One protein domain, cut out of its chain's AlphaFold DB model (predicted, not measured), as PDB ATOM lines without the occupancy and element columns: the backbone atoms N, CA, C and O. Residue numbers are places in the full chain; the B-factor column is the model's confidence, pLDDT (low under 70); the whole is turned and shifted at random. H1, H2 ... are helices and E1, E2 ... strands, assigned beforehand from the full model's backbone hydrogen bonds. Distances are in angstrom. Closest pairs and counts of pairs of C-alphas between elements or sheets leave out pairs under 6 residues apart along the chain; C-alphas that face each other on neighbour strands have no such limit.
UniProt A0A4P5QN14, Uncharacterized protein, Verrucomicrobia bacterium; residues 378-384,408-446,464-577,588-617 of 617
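This is residues 378 to 384, 408 to 446, 464 to 577 and 588 to 617 of the 617 residues of an uncharacterized protein of Verrucomicrobia bacterium (UniProt A0A4P5QN14). The parts follow one another in a row: a three-stranded sheet E1 E2 E3 at one end with H1 along its edge strand E1, then H2 and H3 side by side, with H4 crossing H3, and the parallel pair E4 E5 next to H3, with E6 and E7 at the other end. Residues 609 to 617, with H5, stick out. The 190 printed residues include five named helices and seven named strands, in the order H1 E1 E2 E3 H2 E4 H3 E5 H4 E6 E7 H5; the class is mixed, helices and strands. E1 E2 E3 is antiparallel in that order. The whole is compact, with a radius of gyration of the C-alphas of 17.8 A and spans of 57 by 48 by 28 A.

H1 is residues 418 to 430, 18.8 A long, beginning at C-alpha 418 (221.587, 166.070, 221.800). E1 is 438 to 444, 19.8 A, E2 465 to 471, 19.9 A, and E3 476 to 478. H2 is 485 to 498, 21.1 A, E4 511 to 515, H3 523 to 538, 23.5 A, and E5 546 to 550. H4 is 554 to 565, 16.4 A, E6 574 to 577, E7 588 to 590, and H5 610 to 616, ending at C-alpha 616 (211.990, 202.117, 255.228).

E1 and E2 are antiparallel at 152 degrees, with N 441 and O 468 at 2.9 A. E2 and E3 form a hairpin, with N 478 and O 469 at 2.8 A. H1 is on this sheet, over E1, at a height over the sheet of 8.5 A. H1 and H2 touch at a steep tilt of 57 degrees, opposite ways, the closest C-alphas being those of Ala 420 and Phe 498, 4.8 A. H2 and H3 touch at a shallow tilt of 10 degrees, the same way, closest at C-alphas 497 and 536, 5.7 A. H3 and H4 touch at a steep tilt of 44 degrees, closest at C-alphas 527 and 556, 4.6 A. E4, H3 and E5 make a strand-helix-strand unit, two parallel neighbour strands with a helix between, its crossover right-handed; N 514 and O 548 are 2.9 A apart. E5 and E6 are near each other. E6 and E7 pair with no named strand; their closest C-alphas, 577 and 590, are 4.6 A apart. H5 touches no helix. In H1 and H4 every O i to N i+4 pair is within hydrogen-bond range; in H2 8 of 10, H3 10 of 12 and H5 2 of 3.

The C-alphas of Lys 446 and Thr 617 are farthest apart, 60.8 A. The cuts leave C-alpha gaps of 12.2 A from 384 to 408, 9.1 A from 446 to 464 and 6.6 A from 577 to 588. The links H2 to E4 and E7 to H5 are long. Mean pLDDT of the printed part is 82.0; 34 residues are under 70, among them 381 to 384, 408 to 413 and 501 to 509.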
ATOM      1  N   LEU A 378     213.893 183.742 221.872       86.62
ATOM      2  CA  LEU A 378     213.110 183.208 222.980       86.62
ATOM      3  C   LEU A 378     212.231 184.322 223.560       86.62
ATOM      4  O   LEU A 378     212.679 185.081 224.418       86.62
ATOM      5  N   GLY A 379     210.979 184.401 223.108       82.44
ATOM      6  CA  GLY A 379     210.018 185.400 223.591       82.44
ATOM      7  C   GLY A 379     209.563 185.208 225.044       82.44
ATOM      8  O   GLY A 379     209.805 184.163 225.659       82.44
ATOM      9  N   SER A 380     208.859 186.222 225.555       72.12
ATOM     10  CA  SER A 380     208.345 186.327 226.934       72.12
ATOM     11  C   SER A 380     207.362 185.209 227.282       72.12
ATOM     12  O   SER A 380     207.513 184.493 228.274       72.12
ATOM     13  N   VAL A 381     206.374 184.985 226.413       61.38
ATOM     14  CA  VAL A 381     205.439 183.865 226.542       61.38
ATOM     15  C   VAL A 381     206.053 182.627 225.907       61.38
ATOM     16  O   VAL A 381     205.810 182.275 224.746       61.38
ATOM     17  N   ARG A 382     206.827 181.897 226.708       67.12
ATOM     18  CA  ARG A 382     207.160 180.511 226.372       67.12
ATOM     19  C   ARG A 382     205.882 179.725 226.615       67.12
ATOM     20  O   ARG A 382     205.446 179.595 227.761       67.12
ATOM     21  N   THR A 383     205.230 179.338 225.516       47.19
ATOM     22  CA  THR A 383     203.947 178.628 225.506       47.19
ATOM     23  C   THR A 383     203.955 177.573 226.595       47.19
ATOM     24  O   THR A 383     204.824 176.703 226.605       47.19
ATOM     25  N   ARG A 384     203.007 177.694 227.529       41.16
ATOM     26  CA  ARG A 384     202.681 176.594 228.428       41.16
ATOM     27  C   ARG A 384     202.220 175.442 227.545       41.16
ATOM     28  O   ARG A 384     201.374 175.685 226.682       41.16
ATOM     29  N   ALA A 408     203.665 168.231 219.746       33.91
ATOM     30  CA  ALA A 408     204.335 169.202 218.884       33.91
ATOM     31  C   ALA A 408     205.515 169.842 219.646       33.91
ATOM     32  O   ALA A 408     205.355 170.147 220.835       33.91
ATOM     33  N   PRO A 409     206.687 170.034 219.012       45.75
ATOM     34  CA  PRO A 409     207.819 170.681 219.657       45.75
ATOM     35  C   PRO A 409     207.402 172.096 220.072       45.75
ATOM     36  O   PRO A 409     207.212 172.992 219.259       45.75
ATOM     37  N   GLN A 410     207.192 172.291 221.373       53.88
ATOM     38  CA  GLN A 410     206.832 173.597 221.952       53.88
ATOM     39  C   GLN A 410     208.031 174.525 222.107       53.88
ATOM     40  O   GLN A 410     207.925 175.691 222.499       53.88
ATOM     41  N   HIS A 411     209.184 173.947 221.825       62.47
ATOM     42  CA  HIS A 411     210.499 174.511 221.855       62.47
ATOM     43  C   HIS A 411     211.002 174.517 220.418       62.47
ATOM     44  O   HIS A 411     210.779 173.529 219.720       62.47
ATOM     45  N   PRO A 412     211.665 175.589 219.972       66.81
ATOM     46  CA  PRO A 412     212.264 175.597 218.651       66.81
ATOM     47  C   PRO A 412     213.198 174.397 218.452       66.81
ATOM     48  O   PRO A 412     213.996 174.084 219.339       66.81
ATOM     49  N   ASP A 413     213.153 173.750 217.289       68.75
ATOM     50  CA  ASP A 413     213.957 172.545 217.027       68.75
ATOM     51  C   ASP A 413     215.462 172.790 217.223       68.75
ATOM     52  O   ASP A 413     216.201 171.908 217.663       68.75
ATOM     53  N   TRP A 414     215.915 174.027 216.995       73.62
ATOM     54  CA  TRP A 414     217.315 174.418 217.146       73.62
ATOM     55  C   TRP A 414     217.848 174.311 218.585       73.62
ATOM     56  O   TRP A 414     219.060 174.177 218.747       73.62
ATOM     57  N   ILE A 415     216.996 174.322 219.626       75.69
ATOM     58  CA  ILE A 415     217.433 174.076 221.018       75.69
ATOM     59  C   ILE A 415     217.440 172.596 221.405       75.69
ATOM     60  O   ILE A 415     218.046 172.230 222.414       75.69
ATOM     61  N   LEU A 416     216.818 171.725 220.609       74.75
ATOM     62  CA  LEU A 416     216.670 170.295 220.896       74.75
ATOM     63  C   LEU A 416     217.871 169.470 220.408       74.75
ATOM     64  O   LEU A 416     217.733 168.361 219.899       74.75
ATOM     65  N   GLN A 417     219.080 170.001 220.584       77.94
ATOM     66  CA  GLN A 417     220.306 169.338 220.151       77.94
ATOM     67  C   GLN A 417     220.790 168.330 221.207       77.94
ATOM     68  O   GLN A 417     220.945 168.708 222.374       77.94
ATOM     69  N   PRO A 418     221.136 167.081 220.839       80.56
ATOM     70  CA  PRO A 418     221.587 166.070 221.800       80.56
ATOM     71  C   PRO A 418     222.772 166.511 222.672       80.56
ATOM     72  O   PRO A 418     222.799 166.242 223.873       80.56
ATOM     73  N   GLU A 419     223.745 167.231 222.104       83.25
ATOM     74  CA  GLU A 419     224.887 167.753 222.867       83.25
ATOM     75  C   GLU A 419     224.500 168.895 223.816       83.25
ATOM     76  O   GLU A 419     225.031 168.977 224.930       83.25
ATOM     77  N   ALA A 420     223.540 169.739 223.428       84.19
ATOM     78  CA  ALA A 420     222.992 170.770 224.305       84.19
ATOM     79  C   ALA A 420     222.251 170.141 225.491       84.19
ATOM     80  O   ALA A 420     222.509 170.520 226.633       84.19
ATOM     81  N   VAL A 421     221.432 169.111 225.249       85.94
ATOM     82  CA  VAL A 421     220.729 168.348 226.297       85.94
ATOM     83  C   VAL A 421     221.723 167.690 227.260       85.94
ATOM     84  O   VAL A 421     221.576 167.805 228.475       85.94
ATOM     85  N   LYS A 422     222.802 167.072 226.756       89.50
ATOM     86  CA  LYS A 422     223.863 166.502 227.609       89.50
ATOM     87  C   LYS A 422     224.537 167.559 228.489       89.50
ATOM     88  O   LYS A 422     224.790 167.306 229.669       89.50
ATOM     89  N   LYS A 423     224.866 168.731 227.932       90.81
ATOM     90  CA  LYS A 423     225.453 169.855 228.687       90.81
ATOM     91  C   LYS A 423     224.469 170.389 229.734       90.81
ATOM     92  O   LYS A 423     224.870 170.572 230.883       90.81
ATOM     93  N   ALA A 424     223.198 170.537 229.368       91.38
ATOM     94  CA  ALA A 424     222.123 170.948 230.262       91.38
ATOM     95  C   ALA A 424     221.940 169.962 231.424       91.38
ATOM     96  O   ALA A 424     221.953 170.392 232.570       91.38
ATOM     97  N   ASN A 425     221.906 168.649 231.180       92.75
ATOM     98  CA  ASN A 425     221.821 167.643 232.249       92.75
ATOM     99  C   ASN A 425     223.011 167.685 233.206       92.75
ATOM    100  O   ASN A 425     222.839 167.588 234.421       92.75
ATOM    101  N   ARG A 426     224.233 167.889 232.692       93.00
ATOM    102  CA  ARG A 426     225.403 168.101 233.562       93.00
ATOM    103  C   ARG A 426     225.254 169.350 234.423       93.00
ATOM    104  O   ARG A 426     225.724 169.353 235.559       93.00
ATOM    105  N   TRP A 427     224.646 170.403 233.886       94.25
ATOM    106  CA  TRP A 427     224.373 171.627 234.627       94.25
ATOM    107  C   TRP A 427     223.289 171.409 235.693       94.25
ATOM    108  O   TRP A 427     223.530 171.732 236.853       94.25
ATOM    109  N   LEU A 428     222.159 170.786 235.339       92.50
ATOM    110  CA  LEU A 428     221.051 170.470 236.251       92.50
ATOM    111  C   LEU A 428     221.521 169.598 237.418       92.50
ATOM    112  O   LEU A 428     221.250 169.911 238.573       92.50
ATOM    113  N   LYS A 429     222.352 168.583 237.146       92.06
ATOM    114  CA  LYS A 429     222.956 167.732 238.182       92.06
ATOM    115  C   LYS A 429     223.804 168.514 239.196       92.06
ATOM    116  O   LYS A 429     223.893 168.124 240.352       92.06
ATOM    117  N   LYS A 430     224.436 169.619 238.789       92.00
ATOM    118  CA  LYS A 430     225.195 170.485 239.711       92.00
ATOM    119  C   LYS A 430     224.301 171.427 240.521       92.00
ATOM    120  O   LYS A 430     224.753 171.937 241.540       92.00
ATOM    121  N   HIS A 431     223.064 171.649 240.082       91.75
ATOM    122  CA  HIS A 431     222.117 172.598 240.670       91.75
ATOM    123  C   HIS A 431     220.845 171.905 241.182       91.75
ATOM    124  O   HIS A 431     219.800 172.541 241.269       91.75
ATOM    125  N   GLN A 432     220.934 170.625 241.567       86.81
ATOM    126  CA  GLN A 432     219.785 169.797 241.967       86.81
ATOM    127  C   GLN A 432     218.914 170.441 243.051       86.81
ATOM    128  O   GLN A 432     217.691 170.346 242.977       86.81
ATOM    129  N   ALA A 433     219.532 171.154 244.000       84.00
ATOM    130  CA  ALA A 433     218.832 171.880 245.062       84.00
ATOM    131  C   ALA A 433     217.922 173.010 244.543       84.00
ATOM    132  O   ALA A 433     216.946 173.361 245.195       84.00
ATOM    133  N   LEU A 434     218.230 173.584 243.376       82.94
ATOM    134  CA  LEU A 434     217.455 174.656 242.746       82.94
ATOM    135  C   LEU A 434     216.490 174.138 241.672       82.94
ATOM    136  O   LEU A 434     215.539 174.830 241.322       82.94
ATOM    137  N   THR A 435     216.738 172.946 241.129       81.06
ATOM    138  CA  THR A 435     216.041 172.416 239.946       81.06
ATOM    139  C   THR A 435     215.177 171.197 240.252       81.06
ATOM    140  O   THR A 435     214.811 170.478 239.324       81.06
ATOM    141  N   ALA A 436     214.889 170.940 241.533       81.25
ATOM    142  CA  ALA A 436     214.100 169.796 241.998       81.25
ATOM    143  C   ALA A 436     214.604 168.445 241.450       81.25
ATOM    144  O   ALA A 436     213.813 167.597 241.058       81.25
ATOM    145  N   ASN A 437     215.931 168.289 241.357       86.50
ATOM    146  CA  ASN A 437     216.593 167.061 240.902       86.50
ATOM    147  C   ASN A 437     216.063 166.482 239.565       86.50
ATOM    148  O   ASN A 437     215.903 165.274 239.404       86.50
ATOM    149  N   ILE A 438     215.789 167.353 238.591       87.81
ATOM    150  CA  ILE A 438     215.266 166.948 237.279       87.81
ATOM    151  C   ILE A 438     216.376 166.610 236.276       87.81
ATOM    152  O   ILE A 438     217.400 167.292 236.190       87.81
ATOM    153  N   GLU A 439     216.125 165.585 235.464       88.88
ATOM    154  CA  GLU A 439     216.898 165.208 234.281       88.88
ATOM    155  C   GLU A 439     216.077 165.443 233.001       88.88
ATOM    156  O   GLU A 439     214.895 165.117 232.935       88.88
ATOM    157  N   LEU A 440     216.698 165.991 231.955       86.75
ATOM    158  CA  LEU A 440     216.098 166.103 230.625       86.75
ATOM    159  C   LEU A 440     216.297 164.800 229.850       86.75
ATOM    160  O   LEU A 440     217.425 164.325 229.693       86.75
ATOM    161  N   ARG A 441     215.221 164.255 229.291       79.81
ATOM    162  CA  ARG A 441     215.259 163.066 228.437       79.81
ATOM    163  C   ARG A 441     214.832 163.412 227.022       79.81
ATOM    164  O   ARG A 441     213.874 164.149 226.810       79.81
ATOM    165  N   TYR A 442     215.581 162.877 226.066       69.00
ATOM    166  CA  TYR A 442     215.400 163.099 224.637       69.00
ATOM    167  C   TYR A 442     215.179 161.756 223.944       69.00
ATOM    168  O   TYR A 442     215.942 160.814 224.172       69.00
ATOM    169  N   GLY A 443     214.168 161.664 223.081       60.94
ATOM    170  CA  GLY A 443     213.935 160.457 222.294       60.94
ATOM    171  C   GLY A 443     212.928 160.627 221.161       60.94
ATOM    172  O   GLY A 443     212.142 161.573 221.129       60.94
ATOM    173  N   GLU A 444     212.951 159.667 220.235       48.38
ATOM    174  CA  GLU A 444     211.949 159.524 219.179       48.38
ATOM    175  C   GLU A 444     210.755 158.717 219.696       48.38
ATOM    176  O   GLU A 444     210.890 157.559 220.115       48.38
ATOM    177  N   MET A 445     209.552 159.286 219.625       41.97
ATOM    178  CA  MET A 445     208.347 158.546 219.980       41.97
ATOM    179  C   MET A 445     207.939 157.628 218.817       41.97
ATOM    180  O   MET A 445     207.333 158.050 217.832       41.97
ATOM    181  N   LYS A 446     208.241 156.327 218.918       35.09
ATOM    182  CA  LYS A 446     207.793 155.336 217.924       35.09
ATOM    183  C   LYS A 446     206.281 155.119 218.033       35.09
ATOM    184  O   LYS A 446     205.802 154.358 218.875       35.09
ATOM    185  N   ALA A 464     209.177 162.878 214.995       46.12
ATOM    186  CA  ALA A 464     209.334 164.074 215.817       46.12
ATOM    187  C   ALA A 464     210.158 163.712 217.058       46.12
ATOM    188  O   ALA A 464     209.809 162.795 217.810       46.12
ATOM    189  N   SER A 465     211.266 164.418 217.252       50.44
ATOM    190  CA  SER A 465     212.086 164.286 218.451       50.44
ATOM    191  C   SER A 465     211.427 165.067 219.582       50.44
ATOM    192  O   SER A 465     211.048 166.223 219.409       50.44
ATOM    193  N   THR A 466     211.236 164.434 220.737       61.53
ATOM    194  CA  THR A 466     210.527 165.037 221.873       61.53
ATOM    195  C   THR A 466     211.445 165.097 223.085       61.53
ATOM    196  O   THR A 466     212.215 164.171 223.351       61.53
ATOM    197  N   LEU A 467     211.335 166.199 223.826       73.25
ATOM    198  CA  LEU A 467     211.998 166.428 225.101       73.25
ATOM    199  C   LEU A 467     210.974 166.296 226.235       73.25
ATOM    200  O   LEU A 467     209.904 166.899 226.169       73.25
ATOM    201  N   TRP A 468     211.303 165.547 227.281       77.62
ATOM    202  CA  TRP A 468     210.519 165.489 228.516       77.62
ATOM    203  C   TRP A 468     211.429 165.532 229.741       77.62
ATOM    204  O   TRP A 468     212.656 165.464 229.630       77.62
ATOM    205  N   LEU A 469     210.825 165.698 230.912       82.50
ATOM    206  CA  LEU A 469     211.523 165.829 232.183       82.50
ATOM    207  C   LEU A 469     211.407 164.516 232.950       82.50
ATOM    208  O   LEU A 469     210.402 163.823 232.843       82.50
ATOM    209  N   HIS A 470     212.419 164.169 233.728       85.56
ATOM    210  CA  HIS A 470     212.387 163.034 234.635       85.56
ATOM    211  C   HIS A 470     212.734 163.512 236.038       85.56
ATOM    212  O   HIS A 470     213.828 164.029 236.267       85.56
ATOM    213  N   ASP A 471     211.786 163.372 236.957       86.00
ATOM    214  CA  ASP A 471     211.969 163.663 238.375       86.00
ATOM    215  C   ASP A 471     212.698 162.479 239.015       86.00
ATOM    216  O   ASP A 471     212.139 161.384 239.123       86.00
ATOM    217  N   LEU A 472     213.961 162.685 239.399       86.50
ATOM    218  CA  LEU A 472     214.801 161.630 239.969       86.50
ATOM    219  C   LEU A 472     214.410 161.268 241.406       86.50
ATOM    220  O   LEU A 472     214.697 160.151 241.831       86.50
ATOM    221  N   ASP A 473     213.757 162.171 242.141       85.38
ATOM    222  CA  ASP A 473     213.333 161.914 243.520       85.38
ATOM    223  C   ASP A 473     212.097 161.008 243.539       85.38
ATOM    224  O   ASP A 473     211.970 160.116 244.377       85.38
ATOM    225  N   ARG A 474     211.179 161.219 242.588       83.44
ATOM    226  CA  ARG A 474     209.934 160.445 242.457       83.44
ATOM    227  C   ARG A 474     210.032 159.282 241.471       83.44
ATOM    228  O   ARG A 474     209.163 158.414 241.476       83.44
ATOM    229  N   GLY A 475     211.051 159.271 240.614       83.75
ATOM    230  CA  GLY A 475     211.228 158.276 239.555       83.75
ATOM    231  C   GLY A 475     210.149 158.335 238.470       83.75
ATOM    232  O   GLY A 475     209.844 157.309 237.861       83.75
ATOM    233  N   VAL A 476     209.548 159.506 238.232       79.19
ATOM    234  CA  VAL A 476     208.455 159.688 237.260       79.19
ATOM    235  C   VAL A 476     208.867 160.615 236.124       79.19
ATOM    236  O   VAL A 476     209.569 161.605 236.327       79.19
ATOM    237  N   ASP A 477     208.413 160.300 234.914       76.69
ATOM    238  CA  ASP A 477     208.513 161.223 233.788       76.69
ATOM    239  C   ASP A 477     207.423 162.298 233.924       76.69
ATOM    240  O   ASP A 477     206.261 161.988 234.190       76.69
ATOM    241  N   LEU A 478     207.816 163.555 233.743       71.94
ATOM    242  CA  LEU A 478     206.965 164.732 233.791       71.94
ATOM    243  C   LEU A 478     206.935 165.399 232.418       71.94
ATOM    244  O   LEU A 478     207.961 165.576 231.749       71.94
ATOM    245  N   ASN A 479     205.757 165.862 232.023       68.00
ATOM    246  CA  ASN A 479     205.663 166.861 230.969       68.00
ATOM    247  C   ASN A 479     206.169 168.222 231.503       68.00
ATOM    248  O   ASN A 479     206.105 168.500 232.702       68.00
ATOM    249  N   PHE A 480     206.601 169.125 230.620       69.25
ATOM    250  CA  PHE A 480     206.936 170.517 230.961       69.25
ATOM    251  C   PHE A 480     205.793 171.258 231.680       69.25
ATOM    252  O   PHE A 480     206.025 172.236 232.384       69.25
ATOM    253  N   ASN A 481     204.569 170.754 231.539       60.62
ATOM    254  CA  ASN A 481     203.378 171.199 232.259       60.62
ATOM    255  C   ASN A 481     203.245 170.756 233.700       60.62
ATOM    256  O   ASN A 481     202.524 171.390 234.469       60.62
ATOM    257  N   GLU A 482     203.812 169.601 234.012       63.81
ATOM    258  CA  GLU A 482     203.715 168.977 235.326       63.81
ATOM    259  C   GLU A 482     204.889 169.420 236.205       63.81
ATOM    260  O   GLU A 482     204.801 169.369 237.430       63.81
ATOM    261  N   ALA A 483     205.961 169.928 235.586       68.44
ATOM    262  CA  ALA A 483     207.023 170.636 236.277       68.44
ATOM    263  C   ALA A 483     206.579 172.027 236.762       68.44
ATOM    264  O   ALA A 483     205.714 172.684 236.178       68.44
ATOM    265  N   GLY A 484     207.216 172.496 237.840       71.50
ATOM    266  CA  GLY A 484     207.006 173.843 238.367       71.50
ATOM    267  C   GLY A 484     207.231 174.907 237.289       71.50
ATOM    268  O   GLY A 484     208.184 174.830 236.516       71.50
ATOM    269  N   TYR A 485     206.357 175.915 237.251       73.00
ATOM    270  CA  TYR A 485     206.276 176.856 236.132       73.00
ATOM    271  C   TYR A 485     207.583 177.618 235.853       73.00
ATOM    272  O   TYR A 485     207.938 177.825 234.700       73.00
ATOM    273  N   GLY A 486     208.355 177.960 236.888       78.44
ATOM    274  CA  GLY A 486     209.673 178.569 236.699       78.44
ATOM    275  C   GLY A 486     210.671 177.661 235.980       78.44
ATOM    276  O   GLY A 486     211.452 178.120 235.153       78.44
ATOM    277  N   LEU A 487     210.636 176.353 236.238       80.12
ATOM    278  CA  LEU A 487     211.580 175.428 235.620       80.12
ATOM    279  C   LEU A 487     211.287 175.227 234.130       80.12
ATOM    280  O   LEU A 487     212.215 175.191 233.324       80.12
ATOM    281  N   SER A 488     210.010 175.156 233.745       78.38
ATOM    282  CA  SER A 488     209.627 175.035 232.334       78.38
ATOM    283  C   SER A 488     209.950 176.287 231.515       78.38
ATOM    284  O   SER A 488     210.248 176.173 230.328       78.38
ATOM    285  N   GLN A 489     209.978 177.465 232.146       79.38
ATOM    286  CA  GLN A 489     210.450 178.712 231.531       79.38
ATOM    287  C   GLN A 489     211.982 178.784 231.430       79.38
ATOM    288  O   GLN A 489     212.517 179.300 230.450       79.38
ATOM    289  N   PHE A 490     212.693 178.232 232.416       87.12
ATOM    290  CA  PHE A 490     214.153 178.271 232.488       87.12
ATOM    291  C   PHE A 490     214.847 177.307 231.512       87.12
ATOM    292  O   PHE A 490     215.866 177.657 230.915       87.12
ATOM    293  N   ILE A 491     214.320 176.095 231.321       88.00
ATOM    294  CA  ILE A 491     214.972 175.061 230.497       88.00
ATOM    295  C   ILE A 491     215.244 175.511 229.048       88.00
ATOM    296  O   ILE A 491     216.348 175.254 228.567       88.00
ATOM    297  N   PRO A 492     214.334 176.208 228.340       86.69
ATOM    298  CA  PRO A 492     214.629 176.746 227.011       86.69
ATOM    299  C   PRO A 492     215.820 177.707 226.996       86.69
ATOM    300  O   PRO A 492     216.646 177.638 226.089       86.69
ATOM    301  N   VAL A 493     215.951 178.557 228.021       90.19
ATOM    302  CA  VAL A 493     217.091 179.476 228.174       90.19
ATOM    303  C   VAL A 493     218.381 178.687 228.409       90.19
ATOM    304  O   VAL A 493     219.401 178.960 227.774       90.19
ATOM    305  N   LEU A 494     218.328 177.663 229.268       91.56
ATOM    306  CA  LEU A 494     219.449 176.763 229.541       91.56
ATOM    307  C   LEU A 494     219.920 176.043 228.269       91.56
ATOM    308  O   LEU A 494     221.113 176.034 227.966       91.56
ATOM    309  N   LEU A 495     218.986 175.454 227.520       88.88
ATOM    310  CA  LEU A 495     219.283 174.749 226.276       88.88
ATOM    311  C   LEU A 495     219.832 175.702 225.218       88.88
ATOM    312  O   LEU A 495     220.849 175.381 224.615       88.88
ATOM    313  N   ALA A 496     219.251 176.892 225.050       88.19
ATOM    314  CA  ALA A 496     219.749 177.901 224.116       88.19
ATOM    315  C   ALA A 496     221.191 178.334 224.419       88.19
ATOM    316  O   ALA A 496     222.005 178.459 223.506       88.19
ATOM    317  N   CYS A 497     221.546 178.481 225.699       89.38
ATOM    318  CA  CYS A 497     222.915 178.805 226.106       89.38
ATOM    319  C   CYS A 497     223.925 177.691 225.772       89.38
ATOM    320  O   CYS A 497     225.123 177.971 225.668       89.38
ATOM    321  N   PHE A 498     223.471 176.445 225.583       87.81
ATOM    322  CA  PHE A 498     224.308 175.297 225.215       87.81
ATOM    323  C   PHE A 498     224.180 174.845 223.758       87.81
ATOM    324  O   PHE A 498     225.084 174.148 223.286       87.81
ATOM    325  N   ALA A 499     223.109 175.238 223.068       82.62
ATOM    326  CA  ALA A 499     222.847 174.933 221.669       82.62
ATOM    327  C   ALA A 499     223.981 175.472 220.803       82.62
ATOM    328  O   ALA A 499     224.423 176.616 220.958       82.62
ATOM    329  N   GLU A 500     224.525 174.617 219.950       72.88
ATOM    330  CA  GLU A 500     225.561 174.971 218.993       72.88
ATOM    331  C   GLU A 500     224.862 175.537 217.758       72.88
ATOM    332  O   GLU A 500     224.079 174.865 217.094       72.88
ATOM    333  N   GLN A 501     225.060 176.831 217.531       64.31
ATOM    334  CA  GLN A 501     224.441 177.555 216.428       64.31
ATOM    335  C   GLN A 501     225.315 177.305 215.190       64.31
ATOM    336  O   GLN A 501     226.492 177.656 215.202       64.31
ATOM    337  N   ASP A 502     224.752 176.567 214.230       52.72
ATOM    338  CA  ASP A 502     225.305 176.072 212.961       52.72
ATOM    339  C   ASP A 502     226.751 175.526 212.937       52.72
ATOM    340  O   ASP A 502     227.767 176.216 213.043       52.72
ATOM    341  N   HIS A 503     226.844 174.216 212.693       44.75
ATOM    342  CA  HIS A 503     228.103 173.485 212.527       44.75
ATOM    343  C   HIS A 503     228.674 173.512 211.108       44.75
ATOM    344  O   HIS A 503     229.784 173.018 210.913       44.75
ATOM    345  N   TYR A 504     227.923 174.029 210.131       37.88
ATOM    346  CA  TYR A 504     228.180 173.763 208.712       37.88
ATOM    347  C   TYR A 504     228.480 174.998 207.854       37.88
ATOM    348  O   TYR A 504     228.507 174.896 206.633       37.88
ATOM    349  N   SER A 505     228.735 176.156 208.457       44.47
ATOM    350  CA  SER A 505     229.020 177.375 207.702       44.47
ATOM    351  C   SER A 505     230.172 178.179 208.303       44.47
ATOM    352  O   SER A 505     230.381 178.199 209.520       44.47
ATOM    353  N   ASP A 506     230.880 178.896 207.426       50.62
ATOM    354  CA  ASP A 506     231.804 179.995 207.748       50.62
ATOM    355  C   ASP A 506     231.077 181.207 208.383       50.62
ATOM    356  O   ASP A 506     231.628 182.304 208.470       50.62
ATOM    357  N   GLU A 507     229.824 181.033 208.822       52.03
ATOM    358  CA  GLU A 507     229.011 182.083 209.423       52.03
ATOM    359  C   GLU A 507     229.544 182.448 210.826       52.03
ATOM    360  O   GLU A 507     230.022 181.580 211.580       52.03
ATOM    361  N   PRO A 508     229.477 183.741 211.193       52.94
ATOM    362  CA  PRO A 508     229.858 184.222 212.513       52.94
ATOM    363  C   PRO A 508     228.989 183.594 213.613       52.94
ATOM    364  O   PRO A 508     227.901 183.076 213.371       52.94
ATOM    365  N   ALA A 509     229.491 183.609 214.851       63.25
ATOM    366  CA  ALA A 509     228.725 183.111 215.991       63.25
ATOM    367  C   ALA A 509     227.368 183.828 216.096       63.25
ATOM    368  O   ALA A 509     227.304 185.036 215.905       63.25
ATOM    369  N   GLY A 510     226.295 183.095 216.399       78.50
ATOM    370  CA  GLY A 510     224.951 183.662 216.328       78.50
ATOM    371  C   GLY A 510     224.562 184.562 217.506       78.50
ATOM    372  O   GLY A 510     225.238 184.641 218.543       78.50
ATOM    373  N   THR A 511     223.436 185.245 217.306       87.25
ATOM    374  CA  THR A 511     222.797 186.178 218.236       87.25
ATOM    375  C   THR A 511     221.611 185.501 218.909       87.25
ATOM    376  O   THR A 511     220.722 184.966 218.248       87.25
ATOM    377  N   LEU A 512     221.566 185.547 220.238       90.94
ATOM    378  CA  LEU A 512     220.461 185.038 221.043       90.94
ATOM    379  C   LEU A 512     219.643 186.201 221.619       90.94
ATOM    380  O   LEU A 512     220.120 186.949 222.470       90.94
ATOM    381  N   LEU A 513     218.404 186.335 221.161       92.69
ATOM    382  CA  LEU A 513     217.428 187.315 221.631       92.69
ATOM    383  C   LEU A 513     216.516 186.667 222.674       92.69
ATOM    384  O   LEU A 513     215.942 185.607 222.418       92.69
ATOM    385  N   ILE A 514     216.379 187.283 223.846       93.00
ATOM    386  CA  ILE A 514     215.611 186.727 224.965       93.00
ATOM    387  C   ILE A 514     214.732 187.812 225.587       93.00
ATOM    388  O   ILE A 514     215.202 188.904 225.888       93.00
ATOM    389  N   GLU A 515     213.471 187.488 225.840       92.19
ATOM    390  CA  GLU A 515     212.557 188.325 226.617       92.19
ATOM    391  C   GLU A 515     212.202 187.645 227.943       92.19
ATOM    392  O   GLU A 515     211.890 186.451 227.971       92.19
ATOM    393  N   GLU A 516     212.256 188.404 229.038       91.56
ATOM    394  CA  GLU A 516     211.794 188.024 230.381       91.56
ATOM    395  C   GLU A 516     212.198 186.584 230.787       91.56
ATOM    396  O   GLU A 516     211.352 185.719 231.065       91.56
ATOM    397  N   PRO A 517     213.504 186.240 230.779       92.25
ATOM    398  CA  PRO A 517     213.966 184.911 231.192       92.25
ATOM    399  C   PRO A 517     213.685 184.586 232.661       92.25
ATOM    400  O   PRO A 517     213.716 183.421 233.047       92.25
ATOM    401  N   GLU A 518     213.395 185.593 233.477       90.69
ATOM    402  CA  GLU A 518     213.079 185.472 234.894       90.69
ATOM    403  C   GLU A 518     211.613 185.155 235.212       90.69
ATOM    404  O   GLU A 518     211.301 184.872 236.371       90.69
ATOM    405  N   GLY A 519     210.713 185.208 234.224       85.44
ATOM    406  CA  GLY A 519     209.276 185.040 234.440       85.44
ATOM    407  C   GLY A 519     208.953 183.762 235.222       85.44
ATOM    408  O   GLY A 519     209.195 182.653 234.749       85.44
ATOM    409  N   HIS A 520     208.394 183.913 236.428       83.12
ATOM    410  CA  HIS A 520     208.037 182.820 237.350       83.12
ATOM    411  C   HIS A 520     209.208 181.951 237.845       83.12
ATOM    412  O   HIS A 520     208.985 180.894 238.440       83.12
ATOM    413  N   VAL A 521     210.449 182.395 237.640       86.81
ATOM    414  CA  VAL A 521     211.675 181.721 238.079       86.81
ATOM    415  C   VAL A 521     212.070 182.209 239.473       86.81
ATOM    416  O   VAL A 521     212.042 183.405 239.756       86.81
ATOM    417  N   HIS A 522     212.487 181.292 240.349       89.88
ATOM    418  CA  HIS A 522     212.985 181.639 241.684       89.88
ATOM    419  C   HIS A 522     214.223 182.563 241.605       89.88
ATOM    420  O   HIS A 522     215.118 182.273 240.805       89.88
ATOM    421  N   PRO A 523     214.360 183.598 242.461       91.50
ATOM    422  CA  PRO A 523     215.501 184.526 242.489       91.50
ATOM    423  C   PRO A 523     216.891 183.897 242.329       91.50
ATOM    424  O   PRO A 523     217.712 184.353 241.534       91.50
ATOM    425  N   ALA A 524     217.151 182.799 243.042       91.19
ATOM    426  CA  ALA A 524     218.427 182.086 242.952       91.19
ATOM    427  C   ALA A 524     218.709 181.522 241.545       91.19
ATOM    428  O   ALA A 524     219.848 181.574 241.087       91.19
ATOM    429  N   LEU A 525     217.683 181.028 240.842       91.25
ATOM    430  CA  LEU A 525     217.809 180.577 239.454       91.25
ATOM    431  C   LEU A 525     217.945 181.758 238.488       91.25
ATOM    432  O   LEU A 525     218.735 181.666 237.556       91.25
ATOM    433  N   GLN A 526     217.265 182.884 238.736       94.50
ATOM    434  CA  GLN A 526     217.468 184.113 237.952       94.50
ATOM    435  C   GLN A 526     218.932 184.570 238.008       94.50
ATOM    436  O   GLN A 526     219.539 184.899 236.990       94.50
ATOM    437  N   ALA A 527     219.543 184.498 239.194       95.75
ATOM    438  CA  ALA A 527     220.962 184.770 239.351       95.75
ATOM    439  C   ALA A 527     221.836 183.767 238.582       95.75
ATOM    440  O   ALA A 527     222.937 184.127 238.190       95.75
ATOM    441  N   GLU A 528     221.412 182.524 238.358       95.38
ATOM    442  CA  GLU A 528     222.180 181.584 237.535       95.38
ATOM    443  C   GLU A 528     222.034 181.821 236.028       95.38
ATOM    444  O   GLU A 528     222.971 181.527 235.287       95.38
ATOM    445  N   ILE A 529     220.951 182.454 235.569       95.94
ATOM    446  CA  ILE A 529     220.828 182.916 234.174       95.94
ATOM    447  C   ILE A 529     221.980 183.871 233.829       95.94
ATOM    448  O   ILE A 529     222.620 183.720 232.790       95.94
ATOM    449  N   GLY A 530     222.349 184.770 234.749       96.62
ATOM    450  CA  GLY A 530     223.526 185.628 234.575       96.62
ATOM    451  C   GLY A 530     224.847 184.846 234.466       96.62
ATOM    452  O   GLY A 530     225.731 185.226 233.698       96.62
ATOM    453  N   THR A 531     224.991 183.723 235.183       96.44
ATOM    454  CA  THR A 531     226.149 182.822 235.020       96.44
ATOM    455  C   THR A 531     226.145 182.183 233.634       96.44
ATOM    456  O   THR A 531     227.185 182.164 232.978       96.44
ATOM    457  N   LEU A 532     224.988 181.688 233.185       95.12
ATOM    458  CA  LEU A 532     224.837 181.049 231.878       95.12
ATOM    459  C   LEU A 532     225.193 182.006 230.741       95.12
ATOM    460  O   LEU A 532     225.941 181.617 229.847       95.12
ATOM    461  N   PHE A 533     224.731 183.257 230.799       96.44
ATOM    462  CA  PHE A 533     225.060 184.266 229.789       96.44
ATOM    463  C   PHE A 533     226.561 184.549 229.747       96.44
ATOM    464  O   PHE A 533     227.163 184.524 228.674       96.44
ATOM    465  N   ALA A 534     227.187 184.746 230.912       95.81
ATOM    466  CA  ALA A 534     228.627 184.962 231.003       95.81
ATOM    467  C   ALA A 534     229.413 183.786 230.403       95.81
ATOM    468  O   ALA A 534     230.303 183.998 229.578       95.81
ATOM    469  N   ASP A 535     229.068 182.548 230.761       93.25
ATOM    470  CA  ASP A 535     229.737 181.355 230.243       93.25
ATOM    471  C   ASP A 535     229.494 181.180 228.728       93.25
ATOM    472  O   ASP A 535     230.417 180.808 227.996       93.25
ATOM    473  N   ALA A 536     228.299 181.502 228.223       91.06
ATOM    474  CA  ALA A 536     227.950 181.369 226.809       91.06
ATOM    475  C   ALA A 536     228.755 182.305 225.886       91.06
ATOM    476  O   ALA A 536     229.086 181.904 224.768       91.06
ATOM    477  N   VAL A 537     229.148 183.496 226.360       90.94
ATOM    478  CA  VAL A 537     229.956 184.473 225.593       90.94
ATOM    479  C   VAL A 537     231.464 184.426 225.904       90.94
ATOM    480  O   VAL A 537     232.251 185.202 225.347       90.94
ATOM    481  N   THR A 538     231.906 183.546 226.811       89.06
ATOM    482  CA  THR A 538     233.325 183.473 227.223       89.06
ATOM    483  C   THR A 538     233.953 182.083 227.175       89.06
ATOM    484  O   THR A 538     235.136 181.983 226.868       89.06
ATOM    485  N   ARG A 539     233.215 181.011 227.482       82.62
ATOM    486  CA  ARG A 539     233.793 179.691 227.817       82.62
ATOM    487  C   ARG A 539     233.483 178.583 226.823       82.62
ATOM    488  O   ARG A 539     233.856 177.430 227.045       82.62
ATOM    489  N   ARG A 540     232.790 178.898 225.734       76.69
ATOM    490  CA  ARG A 540     232.469 177.935 224.676       76.69
ATOM    491  C   ARG A 540     233.575 177.912 223.622       76.69
ATOM    492  O   ARG A 540     234.226 178.921 223.387       76.69
ATOM    493  N   LYS A 541     233.732 176.772 222.939       72.56
ATOM    494  CA  LYS A 541     234.651 176.632 221.790       72.56
ATOM    495  C   LYS A 541     234.339 177.657 220.688       72.56
ATOM    496  O   LYS A 541     235.252 178.215 220.099       72.56
ATOM    497  N   ARG A 542     233.047 177.906 220.456       75.62
ATOM    498  CA  ARG A 542     232.514 179.043 219.695       75.62
ATOM    499  C   ARG A 542     231.574 179.814 220.635       75.62
ATOM    500  O   ARG A 542     230.472 179.321 220.886       75.62
ATOM    501  N   PRO A 543     232.034 180.904 221.275       82.19
ATOM    502  CA  PRO A 543     231.178 181.762 222.095       82.19
ATOM    503  C   PRO A 543     230.059 182.373 221.259       82.19
ATOM    504  O   PRO A 543     230.283 182.628 220.081       82.19
ATOM    505  N   LEU A 544     228.891 182.624 221.857       82.88
ATOM    506  CA  LEU A 544     227.857 183.431 221.200       82.88
ATOM    507  C   LEU A 544     228.405 184.833 220.915       82.88
ATOM    508  O   LEU A 544     229.130 185.380 221.754       82.88
ATOM    509  N   ALA A 545     228.059 185.405 219.758       84.12
ATOM    510  CA  ALA A 545     228.461 186.771 219.437       84.12
ATOM    511  C   ALA A 545     227.714 187.759 220.327       84.12
ATOM    512  O   ALA A 545     228.341 188.620 220.941       84.12
ATOM    513  N   HIS A 546     226.394 187.577 220.441       90.31
ATOM    514  CA  HIS A 546     225.517 188.458 221.199       90.31
ATOM    515  C   HIS A 546     224.437 187.679 221.956       90.31
ATOM    516  O   HIS A 546     223.829 186.746 221.436       90.31
ATOM    517  N   ILE A 547     224.162 188.107 223.183       94.94
ATOM    518  CA  ILE A 547     222.965 187.797 223.958       94.94
ATOM    519  C   ILE A 547     222.298 189.133 224.258       94.94
ATOM    520  O   ILE A 547     222.855 189.952 224.989       94.94
ATOM    521  N   ILE A 548     221.118 189.359 223.692       96.25
ATOM    522  CA  ILE A 548     220.348 190.588 223.887       96.25
ATOM    523  C   ILE A 548     219.090 190.208 224.648       96.25
ATOM    524  O   ILE A 548     218.251 189.462 224.149       96.25
ATOM    525  N   CYS A 549     219.006 190.674 225.889       97.19
ATOM    526  CA  CYS A 549     218.017 190.221 226.846       97.19
ATOM    527  C   CYS A 549     217.215 191.393 227.404       97.19
ATOM    528  O   CYS A 549     217.768 192.252 228.086       97.19
ATOM    529  N   GLU A 550     215.905 191.386 227.188       96.19
ATOM    530  CA  GLU A 550     214.968 192.194 227.968       96.19
ATOM    531  C   GLU A 550     214.704 191.496 229.305       96.19
ATOM    532  O   GLU A 550     214.404 190.302 229.328       96.19
ATOM    533  N   THR A 551     214.859 192.211 230.420       95.06
ATOM    534  CA  THR A 551     214.676 191.633 231.757       95.06
ATOM    535  C   THR A 551     214.322 192.698 232.795       95.06
ATOM    536  O   THR A 551     214.705 193.863 232.697       95.06
ATOM    537  N   HIS A 552     213.594 192.270 233.817       91.25
ATOM    538  CA  HIS A 552     213.271 192.995 235.040       91.25
ATOM    539  C   HIS A 552     214.012 192.424 236.261       91.25
ATOM    540  O   HIS A 552     213.773 192.845 237.392       91.25
ATOM    541  N   SER A 553     214.913 191.457 236.060       94.19
ATOM    542  CA  SER A 553     215.592 190.764 237.152       94.19
ATOM    543  C   SER A 553     216.797 191.540 237.676       94.19
ATOM    544  O   SER A 553     217.872 191.545 237.072       94.19
ATOM    545  N   GLU A 554     216.661 192.095 238.879       93.75
ATOM    546  CA  GLU A 554     217.806 192.621 239.626       93.75
ATOM    547  C   GLU A 554     218.839 191.513 239.905       93.75
ATOM    548  O   GLU A 554     220.045 191.711 239.770       93.75
ATOM    549  N   HIS A 555     218.385 190.295 240.220       95.56
ATOM    550  CA  HIS A 555     219.261 189.161 240.528       95.56
ATOM    551  C   HIS A 555     220.159 188.748 239.353       95.56
ATOM    552  O   HIS A 555     221.320 188.377 239.571       95.56
ATOM    553  N   LEU A 556     219.653 188.823 238.118       96.38
ATOM    554  CA  LEU A 556     220.441 188.586 236.909       96.38
ATOM    555  C   LEU A 556     221.548 189.637 236.786       96.38
ATOM    556  O   LEU A 556     222.720 189.275 236.627       96.38
ATOM    557  N   LEU A 557     221.204 190.922 236.922       96.25
ATOM    558  CA  LEU A 557     222.180 192.010 236.881       96.25
ATOM    559  C   LEU A 557     223.249 191.853 237.965       96.25
ATOM    560  O   LEU A 557     224.443 191.874 237.662       96.25
ATOM    561  N   LEU A 558     222.830 191.632 239.211       96.00
ATOM    562  CA  LEU A 558     223.729 191.445 240.349       96.00
ATOM    563  C   LEU A 558     224.686 190.271 240.117       96.00
ATOM    564  O   LEU A 558     225.861 190.342 240.497       96.00
ATOM    565  N   ARG A 559     224.239 189.197 239.444       97.62
ATOM    566  CA  ARG A 559     225.150 188.121 239.043       97.62
ATOM    567  C   ARG A 559     226.176 188.597 238.026       97.62
ATOM    568  O   ARG A 559     227.353 188.281 238.199       97.62
ATOM    569  N   ILE A 560     225.765 189.300 236.975       97.94
ATOM    570  CA  ILE A 560     226.677 189.800 235.934       97.94
ATOM    571  C   ILE A 560     227.732 190.728 236.547       97.94
ATOM    572  O   ILE A 560     228.930 190.498 236.370       97.94
ATOM    573  N   MET A 561     227.300 191.680 237.374       97.19
ATOM    574  CA  MET A 561     228.164 192.560 238.169       97.19
ATOM    575  C   MET A 561     229.165 191.758 239.012       97.19
ATOM    576  O   MET A 561     230.373 192.009 238.995       97.19
ATOM    577  N   ARG A 562     228.691 190.712 239.700       97.44
ATOM    578  CA  ARG A 562     229.553 189.803 240.466       97.44
ATOM    579  C   ARG A 562     230.560 189.063 239.579       97.44
ATOM    580  O   ARG A 562     231.698 188.896 240.008       97.44
ATOM    581  N   ARG A 563     230.189 188.608 238.377       97.38
ATOM    582  CA  ARG A 563     231.115 187.925 237.450       97.38
ATOM    583  C   ARG A 563     232.220 188.850 236.950       97.38
ATOM    584  O   ARG A 563     233.346 188.376 236.806       97.38
ATOM    585  N   ILE A 564     231.923 190.137 236.772       97.06
ATOM    586  CA  ILE A 564     232.931 191.161 236.470       97.06
ATOM    587  C   ILE A 564     233.897 191.316 237.643       97.06
ATOM    588  O   ILE A 564     235.101 191.158 237.473       97.06
ATOM    589  N   ARG A 565     233.374 191.491 238.862       96.44
ATOM    590  CA  ARG A 565     234.195 191.596 240.078       96.44
ATOM    591  C   ARG A 565     235.071 190.364 240.338       96.44
ATOM    592  O   ARG A 565     236.155 190.487 240.896       96.44
ATOM    593  N   GLU A 566     234.601 189.176 239.959       95.69
ATOM    594  CA  GLU A 566     235.355 187.916 240.044       95.69
ATOM    595  C   GLU A 566     236.412 187.754 238.931       95.69
ATOM    596  O   GLU A 566     237.098 186.733 238.908       95.69
ATOM    597  N   GLY A 567     236.520 188.692 237.980       94.38
ATOM    598  CA  GLY A 567     237.421 188.596 236.826       94.38
ATOM    599  C   GLY A 567     237.017 187.527 235.802       94.38
ATOM    600  O   GLY A 567     237.818 187.137 234.959       94.38
ATOM    601  N   LYS A 568     235.780 187.019 235.874       94.75
ATOM    602  CA  LYS A 568     235.260 185.963 234.981       94.75
ATOM    603  C   LYS A 568     234.547 186.516 233.748       94.75
ATOM    604  O   LYS A 568     234.226 185.752 232.844       94.75
ATOM    605  N   LEU A 569     234.277 187.818 233.724       96.06
ATOM    606  CA  LEU A 569     233.622 188.530 232.632       96.06
ATOM    607  C   LEU A 569     234.238 189.931 232.527       96.06
ATOM    608  O   LEU A 569     234.380 190.600 233.542       96.06
ATOM    609  N   SER A 570     234.608 190.381 231.328       94.94
ATOM    610  CA  SER A 570     235.043 191.775 231.139       94.94
ATOM    611  C   SER A 570     233.828 192.705 231.092       94.94
ATOM    612  O   SER A 570     232.820 192.349 230.476       94.94
ATOM    613  N   LYS A 571     233.940 193.905 231.679       94.56
ATOM    614  CA  LYS A 571     232.907 194.948 231.575       94.56
ATOM    615  C   LYS A 571     232.622 195.334 230.119       94.56
ATOM    616  O   LYS A 571     231.474 195.568 229.774       94.56
ATOM    617  N   ASP A 572     233.630 195.287 229.243       92.44
ATOM    618  CA  ASP A 572     233.497 195.666 227.827       92.44
ATOM    619  C   ASP A 572     232.641 194.675 227.030       92.44
ATOM    620  O   ASP A 572     232.220 194.962 225.911       92.44
ATOM    621  N   LYS A 573     232.357 193.501 227.608       93.88
ATOM    622  CA  LYS A 573     231.419 192.530 227.044       93.88
ATOM    623  C   LYS A 573     229.970 192.779 227.465       93.88
ATOM    624  O   LYS A 573     229.102 192.053 226.991       93.88
ATOM    625  N   VAL A 574     229.699 193.750 228.340       97.06
ATOM    626  CA  VAL A 574     228.383 193.968 228.955       97.06
ATOM    627  C   VAL A 574     227.884 195.384 228.692       97.06
ATOM    628  O   VAL A 574     228.515 196.361 229.075       97.06
ATOM    629  N   ALA A 575     226.724 195.500 228.055       96.88
ATOM    630  CA  ALA A 575     225.943 196.725 227.966       96.88
ATOM    631  C   ALA A 575     224.719 196.584 228.876       96.88
ATOM    632  O   ALA A 575     224.007 195.582 228.804       96.88
ATOM    633  N   VAL A 576     224.464 197.582 229.718       97.62
ATOM    634  CA  VAL A 576     223.215 197.690 230.478       97.62
ATOM    635  C   VAL A 576     222.489 198.915 229.956       97.62
ATOM    636  O   VAL A 576     223.037 200.013 229.962       97.62
ATOM    637  N   LEU A 577     221.281 198.719 229.452       97.00
ATOM    638  CA  LEU A 577     220.465 199.748 228.831       97.00
ATOM    639  C   LEU A 577     219.240 200.001 229.700       97.00
ATOM    640  O   LEU A 577     218.632 199.059 230.205       97.00
ATOM    641  N   VAL A 588     216.741 205.626 224.841       95.12
ATOM    642  CA  VAL A 588     217.634 204.610 225.415       95.12
ATOM    643  C   VAL A 588     218.850 205.287 226.039       95.12
ATOM    644  O   VAL A 588     219.560 206.029 225.367       95.12
ATOM    645  N   SER A 589     219.114 205.000 227.311       94.00
ATOM    646  CA  SER A 589     220.313 205.445 228.023       94.00
ATOM    647  C   SER A 589     221.147 204.254 228.480       94.00
ATOM    648  O   SER A 589     220.615 203.298 229.043       94.00
ATOM    649  N   GLU A 590     222.460 204.316 228.284       94.88
ATOM    650  CA  GLU A 590     223.379 203.330 228.850       94.88
ATOM    651  C   GLU A 590     223.591 203.570 230.353       94.88
ATOM    652  O   GLU A 590     223.776 204.705 230.803       94.88
ATOM    653  N   MET A 591     223.617 202.473 231.108       95.06
ATOM    654  CA  MET A 591     223.966 202.389 232.522       95.06
ATOM    655  C   MET A 591     225.376 201.783 232.652       95.06
ATOM    656  O   MET A 591     225.523 200.560 232.714       95.06
ATOM    657  N   PRO A 592     226.444 202.604 232.636       94.00
ATOM    658  CA  PRO A 592     227.805 202.091 232.525       94.00
ATOM    659  C   PRO A 592     228.283 201.417 233.818       94.00
ATOM    660  O   PRO A 592     227.944 201.839 234.929       94.00
ATOM    661  N   LEU A 593     229.108 200.380 233.652       93.81
ATOM    662  CA  LEU A 593     229.724 199.606 234.730       93.81
ATOM    663  C   LEU A 593     231.207 199.977 234.897       93.81
ATOM    664  O   LEU A 593     231.920 200.165 233.911       93.81
ATOM    665  N   ASP A 594     231.686 200.053 236.141       93.44
ATOM    666  CA  ASP A 594     233.111 200.209 236.462       93.44
ATOM    667  C   ASP A 594     233.874 198.868 236.370       93.44
ATOM    668  O   ASP A 594     233.291 197.793 236.207       93.44
ATOM    669  N   ASP A 595     235.205 198.905 236.508       91.56
ATOM    670  CA  ASP A 595     236.057 197.700 236.489       91.56
ATOM    671  C   ASP A 595     235.799 196.733 237.655       91.56
ATOM    672  O   ASP A 595     236.227 195.581 237.626       91.56
ATOM    673  N   LYS A 596     235.078 197.176 238.691       91.38
ATOM    674  CA  LYS A 596     234.649 196.344 239.823       91.38
ATOM    675  C   LYS A 596     233.221 195.820 239.642       91.38
ATOM    676  O   LYS A 596     232.688 195.207 240.569       91.38
ATOM    677  N   GLY A 597     232.611 196.045 238.476       88.00
ATOM    678  CA  GLY A 597     231.250 195.633 238.153       88.00
ATOM    679  C   GLY A 597     230.172 196.440 238.874       88.00
ATOM    680  O   GLY A 597     229.079 195.921 239.049       88.00
ATOM    681  N   ARG A 598     230.449 197.663 239.338       90.94
ATOM    682  CA  ARG A 598     229.457 198.559 239.956       90.94
ATOM    683  C   ARG A 598     228.865 199.496 238.916       90.94
ATOM    684  O   ARG A 598     229.567 199.922 238.005       90.94
ATOM    685  N   LEU A 599     227.592 199.845 239.078       90.94
ATOM    686  CA  LEU A 599     226.974 200.903 238.286       90.94
ATOM    687  C   LEU A 599     227.616 202.246 238.645       90.94
ATOM    688  O   LEU A 599     227.793 202.557 239.819       90.94
ATOM    689  N   ILE A 600     227.991 203.016 237.626       90.38
ATOM    690  CA  ILE A 600     228.595 204.349 237.794       90.38
ATOM    691  C   ILE A 600     227.517 205.414 238.043       90.38
ATOM    692  O   ILE A 600     227.804 206.477 238.585       90.38
ATOM    693  N   ARG A 601     226.282 205.141 237.618       86.31
ATOM    694  CA  ARG A 601     225.134 206.040 237.737       86.31
ATOM    695  C   ARG A 601     223.993 205.323 238.441       86.31
ATOM    696  O   ARG A 601     223.817 204.120 238.241       86.31
ATOM    697  N   ASP A 602     223.212 206.083 239.192       83.75
ATOM    698  CA  ASP A 602     222.012 205.583 239.855       83.75
ATOM    699  C   ASP A 602     220.890 205.299 238.853       83.75
ATOM    700  O   ASP A 602     220.860 205.839 237.742       83.75
ATOM    701  N   TRP A 603     219.953 204.437 239.250       86.44
ATOM    702  CA  TRP A 603     218.813 204.086 238.411       86.44
ATOM    703  C   TRP A 603     217.854 205.267 238.257       86.44
ATOM    704  O   TRP A 603     217.387 205.803 239.266       86.44
ATOM    705  N   PRO A 604     217.460 205.624 237.022       82.62
ATOM    706  CA  PRO A 604     216.457 206.659 236.815       82.62
ATOM    707  C   PRO A 604     215.161 206.345 237.573       82.62
ATOM    708  O   PRO A 604     214.607 205.244 237.479       82.62
ATOM    709  N   GLY A 605     214.700 207.313 238.370       74.50
ATOM    710  CA  GLY A 605     213.481 207.199 239.176       74.50
ATOM    711  C   GLY A 605     213.524 206.154 240.299       74.50
ATOM    712  O   GLY A 605     212.464 205.805 240.815       74.50
ATOM    713  N   GLY A 606     214.704 205.640 240.668       74.56
ATOM    714  CA  GLY A 606     214.847 204.600 241.688       74.56
ATOM    715  C   GLY A 606     214.246 203.258 241.265       74.56
ATOM    716  O   GLY A 606     213.565 202.610 242.049       74.56
ATOM    717  N   PHE A 607     214.459 202.849 240.008       81.12
ATOM    718  CA  PHE A 607     213.820 201.670 239.398       81.12
ATOM    719  C   PHE A 607     213.906 200.367 240.224       81.12
ATOM    720  O   PHE A 607     212.949 199.598 240.216       81.12
ATOM    721  N   PHE A 608     215.009 200.128 240.943       81.00
ATOM    722  CA  PHE A 608     215.184 198.968 241.839       81.00
ATOM    723  C   PHE A 608     215.093 199.317 243.333       81.00
ATOM    724  O   PHE A 608     215.330 198.472 244.188       81.00
ATOM    725  N   GLU A 609     214.747 200.556 243.677       77.62
ATOM    726  CA  GLU A 609     214.731 201.022 245.068       77.62
ATOM    727  C   GLU A 609     213.427 200.696 245.799       77.62
ATOM    728  O   GLU A 609     213.350 200.902 247.005       77.62
ATOM    729  N   GLU A 610     212.410 200.177 245.108       75.00
ATOM    730  CA  GLU A 610     211.090 199.927 245.696       75.00
ATOM    731  C   GLU A 610     211.167 198.993 246.910       75.00
ATOM    732  O   GLU A 610     210.633 199.306 247.965       75.00
ATOM    733  N   GLY A 611     211.930 197.898 246.819       68.25
ATOM    734  CA  GLY A 611     212.101 196.979 247.949       68.25
ATOM    735  C   GLY A 611     212.793 197.617 249.158       68.25
ATOM    736  O   GLY A 611     212.515 197.238 250.290       68.25
ATOM    737  N   LEU A 612     213.671 198.601 248.935       72.31
ATOM    738  CA  LEU A 612     214.275 199.377 250.016       72.31
ATOM    739  C   LEU A 612     213.273 200.390 250.587       72.31
ATOM    740  O   LEU A 612     213.229 200.568 251.799       72.31
ATOM    741  N   ARG A 613     212.459 201.026 249.736       79.00
ATOM    742  CA  ARG A 613     211.411 201.965 250.160       79.00
ATOM    743  C   ARG A 613     210.386 201.280 251.054       79.00
ATOM    744  O   ARG A 613     210.195 201.754 252.161       79.00
ATOM    745  N   GLU A 614     209.860 200.129 250.642       78.44
ATOM    746  CA  GLU A 614     208.877 199.343 251.409       78.44
ATOM    747  C   GLU A 614     209.393 198.869 252.781       78.44
ATOM    748  O   GLU A 614     208.608 198.562 253.670       78.44
ATOM    749  N   VAL A 615     210.715 198.779 252.973       77.50
ATOM    750  CA  VAL A 615     211.319 198.445 254.277       77.50
ATOM    751  C   VAL A 615     211.507 199.688 255.156       77.50
ATOM    752  O   VAL A 615     211.558 199.572 256.381       77.50
ATOM    753  N   LEU A 616     211.671 200.862 254.544       75.75
ATOM    754  CA  LEU A 616     211.990 202.117 255.228       75.75
ATOM    755  C   LEU A 616     210.763 202.996 255.521       75.75
ATOM    756  O   LEU A 616     210.876 203.897 256.353       75.75
ATOM    757  N   THR A 617     209.638 202.771 254.840       60.31
ATOM    758  CA  THR A 617     208.340 203.436 255.062       60.31
ATOM    759  C   THR A 617     207.418 202.574 255.902       60.31
ATOM    760  O   THR A 617     206.730 203.142 256.778       60.31
TER     761      THR A 617